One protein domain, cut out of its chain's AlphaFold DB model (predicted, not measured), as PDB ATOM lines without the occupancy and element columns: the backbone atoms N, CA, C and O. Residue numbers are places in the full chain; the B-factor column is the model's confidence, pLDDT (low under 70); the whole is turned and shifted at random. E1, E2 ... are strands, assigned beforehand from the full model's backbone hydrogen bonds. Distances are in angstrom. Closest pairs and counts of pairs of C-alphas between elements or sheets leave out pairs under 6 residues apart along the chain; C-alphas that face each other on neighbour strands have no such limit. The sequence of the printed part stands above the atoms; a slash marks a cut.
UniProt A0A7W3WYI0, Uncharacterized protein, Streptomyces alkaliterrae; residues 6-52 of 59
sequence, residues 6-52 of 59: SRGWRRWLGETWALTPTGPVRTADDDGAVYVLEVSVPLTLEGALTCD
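What this domain is: This is residues 6 to 52 of the 59 residues of an uncharacterized protein of Streptomyces alkaliterrae (UniProt A0A7W3WYI0). With little regular structure, this is a small three-stranded sheet at one end of an elongated body of loops; the hairpin E1 and E2 makes that end, and E3 lies beside E1. A short antiparallel pairing of residues 10 to 11 with 35 to 36 ties the loops together. The printed part has 47 residues, 12 of them in named strands E1, E2 and E3: all strand, with a mixed sheet in the order E2, E1, E3. It is only just loose, close to compact, with a radius of gyration of the C-alphas of 11.5 A and spans of 36 by 22 by 15 A.

Where its parts are: E1, residues 16 to 20, starts at C-alpha 16 (-20.606, -43.111, 23.686) and is 12.9 A long. E2, residues 23 to 26, is 10.1 A long. E3, residues 49 to 51, is 6.7 A long and ends at C-alpha 51 (-27.430, -40.491, 26.706).

How they stand to each other: E2 and E1 are antiparallel, at 150 degrees; N 18 and O 25 are within hydrogen-bond range at 2.9 A. E1 and E3 are parallel, at 38 degrees; N 17 and O 49 are within hydrogen-bond range at 2.8 A.

The domain as a whole: The C-alphas of Ser 6 and Thr 22, the two farthest apart, are 38.1 A apart. The link from E2 to E3 is long, 22 residues. The printed part has no cut, and no printed residue is under 70 in pLDDT.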
ATOM      1  N   SER A   6     -30.928 -57.530  11.289       97.06
ATOM      2  CA  SER A   6     -31.983 -58.049  10.407       97.06
ATOM      3  C   SER A   6     -33.300 -57.260  10.479       97.06
ATOM      4  O   SER A   6     -34.211 -57.548   9.711       97.06
ATOM      5  N   ARG A   7     -33.434 -56.318  11.421       96.50
ATOM      6  CA  ARG A   7     -34.615 -55.467  11.641       96.50
ATOM      7  C   ARG A   7     -34.336 -53.991  11.334       96.50
ATOM      8  O   ARG A   7     -35.085 -53.131  11.778       96.50
ATOM      9  N   GLY A   8     -33.259 -53.699  10.602       96.19
ATOM     10  CA  GLY A   8     -32.916 -52.339  10.177       96.19
ATOM     11  C   GLY A   8     -32.150 -51.512  11.209       96.19
ATOM     12  O   GLY A   8     -31.819 -50.364  10.930       96.19
ATOM     13  N   TRP A   9     -31.815 -52.081  12.370       97.81
ATOM     14  CA  TRP A   9     -30.948 -51.406  13.330       97.81
ATOM     15  C   TRP A   9     -29.510 -51.359  12.817       97.81
ATOM     16  O   TRP A   9     -29.004 -52.326  12.238       97.81
ATOM     17  N   ARG A  10     -28.829 -50.248  13.082       97.44
ATOM     18  CA  ARG A  10     -27.431 -50.022  12.712       97.44
ATOM     19  C   ARG A  10     -26.611 -49.826  13.979       97.44
ATOM     20  O   ARG A  10     -27.059 -49.166  14.910       97.44
ATOM     21  N   ARG A  11     -25.420 -50.418  14.026       97.38
ATOM     22  CA  ARG A  11     -24.500 -50.243  15.155       97.38
ATOM     23  C   ARG A  11     -23.964 -48.812  15.163       97.38
ATOM     24  O   ARG A  11     -23.543 -48.338  14.110       97.38
ATOM     25  N   TRP A  12     -23.955 -48.164  16.323       98.31
ATOM     26  CA  TRP A  12     -23.281 -46.881  16.500       98.31
ATOM     27  C   TRP A  12     -21.761 -47.077  16.444       98.31
ATOM     28  O   TRP A  12     -21.243 -48.044  17.004       98.31
ATOM     29  N   LEU A  13     -21.055 -46.219  15.710       98.12
ATOM     30  CA  LEU A  13     -19.621 -46.372  15.430       98.12
ATOM     31  C   LEU A  13     -18.756 -45.331  16.143       98.12
ATOM     32  O   LEU A  13     -17.555 -45.553  16.280       98.12
ATOM     33  N   GLY A  14     -19.343 -44.207  16.551       98.00
ATOM     34  CA  GLY A  14     -18.663 -43.176  17.319       98.00
ATOM     35  C   GLY A  14     -18.650 -43.455  18.820       98.00
ATOM     36  O   GLY A  14     -19.158 -44.468  19.300       98.00
ATOM     37  N   GLU A  15     -18.065 -42.517  19.555       98.56
ATOM     38  CA  GLU A  15     -17.937 -42.589  21.009       98.56
ATOM     39  C   GLU A  15     -19.292 -42.476  21.710       98.56
ATOM     40  O   GLU A  15     -20.126 -41.639  21.350       98.56
ATOM     41  N   THR A  16     -19.471 -43.253  22.772       98.69
ATOM     42  CA  THR A  16     -20.606 -43.111  23.686       98.69
ATOM     43  C   THR A  16     -20.235 -42.263  24.909       98.69
ATOM     44  O   THR A  16     -19.103 -42.285  25.413       98.69
ATOM     45  N   TRP A  17     -21.197 -41.474  25.377       98.69
ATOM     46  CA  TRP A  17     -21.077 -40.569  26.517       98.69
ATOM     47  C   TRP A  17     -22.367 -40.569  27.346       98.69
ATOM     48  O   TRP A  17     -23.444 -40.847  26.829       98.69
ATOM     49  N   ALA A  18     -22.291 -40.159  28.608       98.44
ATOM     50  CA  ALA A  18     -23.465 -39.893  29.437       98.44
ATOM     51  C   ALA A  18     -23.427 -38.462  29.978       98.44
ATOM     52  O   ALA A  18     -22.390 -37.999  30.463       98.44
ATOM     53  N   LEU A  19     -24.550 -37.746  29.907       98.44
ATOM     54  CA  LEU A  19     -24.681 -36.408  30.479       98.44
ATOM     55  C   LEU A  19     -24.992 -36.508  31.975       98.44
ATOM     56  O   LEU A  19     -26.152 -36.576  32.373       98.44
ATOM     57  N   THR A  20     -23.952 -36.506  32.807       96.12
ATOM     58  CA  THR A  20     -24.084 -36.571  34.271       96.12
ATOM     59  C   THR A  20     -24.353 -35.187  34.883       96.12
ATOM     60  O   THR A  20     -24.119 -34.167  34.224       96.12
ATOM     61  N   PRO A  21     -24.763 -35.098  36.166       95.44
ATOM     62  CA  PRO A  21     -24.930 -33.814  36.855       95.44
ATOM     63  C   PRO A  21     -23.674 -32.928  36.889       95.44
ATOM     64  O   PRO A  21     -23.791 -31.714  37.040       95.44
ATOM     65  N   THR A  22     -22.476 -33.507  36.757       95.75
ATOM     66  CA  THR A  22     -21.201 -32.770  36.729       95.75
ATOM     67  C   THR A  22     -20.678 -32.523  35.312       95.75
ATOM     68  O   THR A  22     -19.642 -31.879  35.150       95.75
ATOM     69  N   GLY A  23     -21.400 -32.984  34.285       97.12
ATOM     70  CA  GLY A  23     -21.067 -32.820  32.873       97.12
ATOM     71  C   GLY A  23     -20.991 -34.146  32.103       97.12
ATOM     72  O   GLY A  23     -21.240 -35.217  32.665       97.12
ATOM     73  N   PRO A  24     -20.663 -34.094  30.801       98.00
ATOM     74  CA  PRO A  24     -20.486 -35.288  29.984       98.00
ATOM     75  C   PRO A  24     -19.317 -36.150  30.475       98.00
ATOM     76  O   PRO A  24     -18.204 -35.652  30.655       98.00
ATOM     77  N   VAL A  25     -19.561 -37.447  30.648       98.12
ATOM     78  CA  VAL A  25     -18.550 -38.452  31.003       98.12
ATOM     79  C   VAL A  25     -18.481 -39.509  29.907       98.12
ATOM     80  O   VAL A  25     -19.505 -39.912  29.356       98.12
ATOM     81  N   ARG A  26     -17.263 -39.934  29.570       98.25
ATOM     82  CA  ARG A  26     -16.988 -40.924  28.528       98.25
ATOM     83  C   ARG A  26     -17.359 -42.335  28.999       98.25
ATOM     84  O   ARG A  26     -16.917 -42.735  30.072       98.25
ATOM     85  N   THR A  27     -18.081 -43.099  28.180       98.25
ATOM     86  CA  THR A  27     -18.512 -44.482  28.483       98.25
ATOM     87  C   THR A  27     -17.836 -45.505  27.559       98.25
ATOM     88  O   THR A  27     -18.481 -46.162  26.753       98.25
ATOM     89  N   ALA A  28     -16.502 -45.602  27.614       98.19
ATOM     90  CA  ALA A  28     -15.709 -46.376  26.641       98.19
ATOM     91  C   ALA A  28     -16.037 -47.871  26.586       98.19
ATOM     92  O   ALA A  28     -15.884 -48.480  25.528       98.19
ATOM     93  N   ASP A  29     -16.523 -48.438  27.686       98.06
ATOM     94  CA  ASP A  29     -16.893 -49.850  27.764       98.06
ATOM     95  C   ASP A  29     -18.141 -50.183  26.917       98.06
ATOM     96  O   ASP A  29     -18.318 -51.333  26.515       98.06
ATOM     97  N   ASP A  30     -18.952 -49.177  26.570       98.19
ATOM     98  CA  ASP A  30     -20.197 -49.322  25.799       98.19
ATOM     99  C   ASP A  30     -20.026 -49.054  24.294       98.19
ATOM    100  O   ASP A  30     -20.959 -49.218  23.493       98.19
ATOM    101  N   ASP A  31     -18.834 -48.635  23.869       98.19
ATOM    102  CA  ASP A  31     -18.538 -48.408  22.458       98.19
ATOM    103  C   ASP A  31     -18.776 -49.676  21.627       98.19
ATOM    104  O   ASP A  31     -18.318 -50.777  21.935       98.19
ATOM    105  N   GLY A  32     -19.488 -49.522  20.512       96.56
ATOM    106  CA  GLY A  32     -19.806 -50.636  19.622       96.56
ATOM    107  C   GLY A  32     -20.830 -51.637  20.178       96.56
ATOM    108  O   GLY A  32     -21.153 -52.600  19.472       96.56
ATOM    109  N   ALA A  33     -21.375 -51.415  21.378       96.94
ATOM    110  CA  ALA A  33     -22.498 -52.181  21.920       96.94
ATOM    111  C   ALA A  33     -23.860 -51.554  21.566       96.94
ATOM    112  O   ALA A  33     -24.854 -52.270  21.435       96.94
ATOM    113  N   VAL A  34     -23.900 -50.237  21.334       97.88
ATOM    114  CA  VAL A  34     -25.127 -49.488  21.030       97.88
ATOM    115  C   VAL A  34     -25.595 -49.716  19.588       97.88
ATOM    116  O   VAL A  34     -24.830 -49.615  18.624       97.88
ATOM    117  N   TYR A  35     -26.895 -49.974  19.428       97.94
ATOM    118  CA  TYR A  35     -27.583 -50.010  18.138       97.94
ATOM    119  C   TYR A  35     -28.658 -48.926  18.103       97.94
ATOM    120  O   TYR A  35     -29.365 -48.717  19.083       97.94
ATOM    121  N   VAL A  36     -28.828 -48.287  16.948       97.81
ATOM    122  CA  VAL A  36     -29.847 -47.259  16.712       97.81
ATOM    123  C   VAL A  36     -30.767 -47.663  15.564       97.81
ATOM    124  O   VAL A  36     -30.351 -48.356  14.629       97.81
ATOM    125  N   LEU A  37     -32.018 -47.214  15.624       97.50
ATOM    126  CA  LEU A  37     -32.977 -47.333  14.532       97.50
ATOM    127  C   LEU A  37     -33.282 -45.940  13.989       97.50
ATOM    128  O   LEU A  37     -33.875 -45.107  14.669       97.50
ATOM    129  N   GLU A  38     -32.873 -45.702  12.750       96.19
ATOM    130  CA  GLU A  38     -33.227 -44.493  12.020       96.19
ATOM    131  C   GLU A  38     -34.704 -44.567  11.611       96.19
ATOM    132  O   GLU A  38     -35.090 -45.470  10.870       96.19
ATOM    133  N   VAL A  39     -35.542 -43.655  12.121       95.69
ATOM    134  CA  VAL A  39     -36.988 -43.655  11.827       95.69
ATOM    135  C   VAL A  39     -37.339 -42.584  10.797       95.69
ATOM    136  O   VAL A  39     -37.772 -42.905   9.695       95.69
ATOM    137  N   SER A  40     -37.158 -41.308  11.144       96.75
ATOM    138  CA  SER A  40     -37.508 -40.169  10.278       96.75
ATOM    139  C   SER A  40     -36.380 -39.156  10.093       96.75
ATOM    140  O   SER A  40     -36.508 -38.250   9.272       96.75
ATOM    141  N   VAL A  41     -35.287 -39.292  10.846       94.94
ATOM    142  CA  VAL A  41     -34.161 -38.354  10.842       94.94
ATOM    143  C   VAL A  41     -32.891 -39.123  10.514       94.94
ATOM    144  O   VAL A  41     -32.594 -40.060  11.250       94.94
ATOM    145  N   PRO A  42     -32.134 -38.733   9.471       94.94
ATOM    146  CA  PRO A  42     -30.891 -39.403   9.124       94.94
ATOM    147  C   PRO A  42     -29.856 -39.282  10.243       94.94
ATOM    148  O   PRO A  42     -29.661 -38.198  10.796       94.94
ATOM    149  N   LEU A  43     -29.170 -40.385  10.556       95.50
ATOM    150  CA  LEU A  43     -28.138 -40.424  11.595       95.50
ATOM    151  C   LEU A  43     -26.732 -40.551  10.990       95.50
ATOM    152  O   LEU A  43     -26.476 -41.403  10.137       95.50
ATOM    153  N   THR A  44     -25.801 -39.730  11.487       95.94
ATOM    154  CA  THR A  44     -24.353 -39.900  11.260       95.94
ATOM    155  C   THR A  44     -23.804 -40.784  12.373       95.94
ATOM    156  O   THR A  44     -23.784 -40.359  13.524       95.94
ATOM    157  N   LEU A  45     -23.406 -42.017  12.055       97.12
ATOM    158  CA  LEU A  45     -23.119 -43.049  13.062       97.12
ATOM    159  C   LEU A  45     -21.753 -42.906  13.730       97.12
ATOM    160  O   LEU A  45     -21.487 -43.575  14.722       97.12
ATOM    161  N   GLU A  46     -20.877 -42.091  13.157       97.69
ATOM    162  CA  GLU A  46     -19.498 -41.881  13.588       97.69
ATOM    163  C   GLU A  46     -19.362 -40.719  14.588       97.69
ATOM    164  O   GLU A  46     -18.280 -40.490  15.124       97.69
ATOM    165  N   GLY A  47     -20.444 -39.972  14.837       96.50
ATOM    166  CA  GLY A  47     -20.462 -38.878  15.808       96.50
ATOM    167  C   GLY A  47     -20.480 -39.364  17.260       96.50
ATOM    168  O   GLY A  47     -20.781 -40.522  17.543       96.50
ATOM    169  N   ALA A  48     -20.202 -38.461  18.201       97.62
ATOM    170  CA  ALA A  48     -20.425 -38.746  19.616       97.62
ATOM    171  C   ALA A  48     -21.931 -38.855  19.905       97.62
ATOM    172  O   ALA A  48     -22.715 -38.027  19.431       97.62
ATOM    173  N   LEU A  49     -22.328 -39.857  20.692       98.31
ATOM    174  CA  LEU A  49     -23.699 -40.033  21.167       98.31
ATOM    175  C   LEU A  49     -23.729 -39.940  22.687       98.31
ATOM    176  O   LEU A  49     -23.037 -40.694  23.366       98.31
ATOM    177  N   THR A  50     -24.555 -39.037  23.209       98.50
ATOM    178  CA  THR A  50     -24.678 -38.802  24.648       98.50
ATOM    179  C   THR A  50     -26.072 -39.197  25.122       98.50
ATOM    180  O   THR A  50     -27.046 -38.589  24.678       98.50
ATOM    181  N   CYS A  51     -26.179 -40.186  26.009       98.31
ATOM    182  CA  CYS A  51     -27.430 -40.491  26.706       98.31
ATOM    183  C   CYS A  51     -27.642 -39.543  27.899       98.31
ATOM    184  O   CYS A  51     -26.728 -38.832  28.335       98.31
ATOM    185  N   ASP A  52     -28.857 -39.515  28.435       98.06
ATOM    186  CA  ASP A  52     -29.148 -38.871  29.712       98.06
ATOM    187  C   ASP A  52     -28.668 -39.725  30.900       98.06
ATOM    188  O   ASP A  52     -28.217 -40.862  30.755       98.06
TER     189      ASP A  52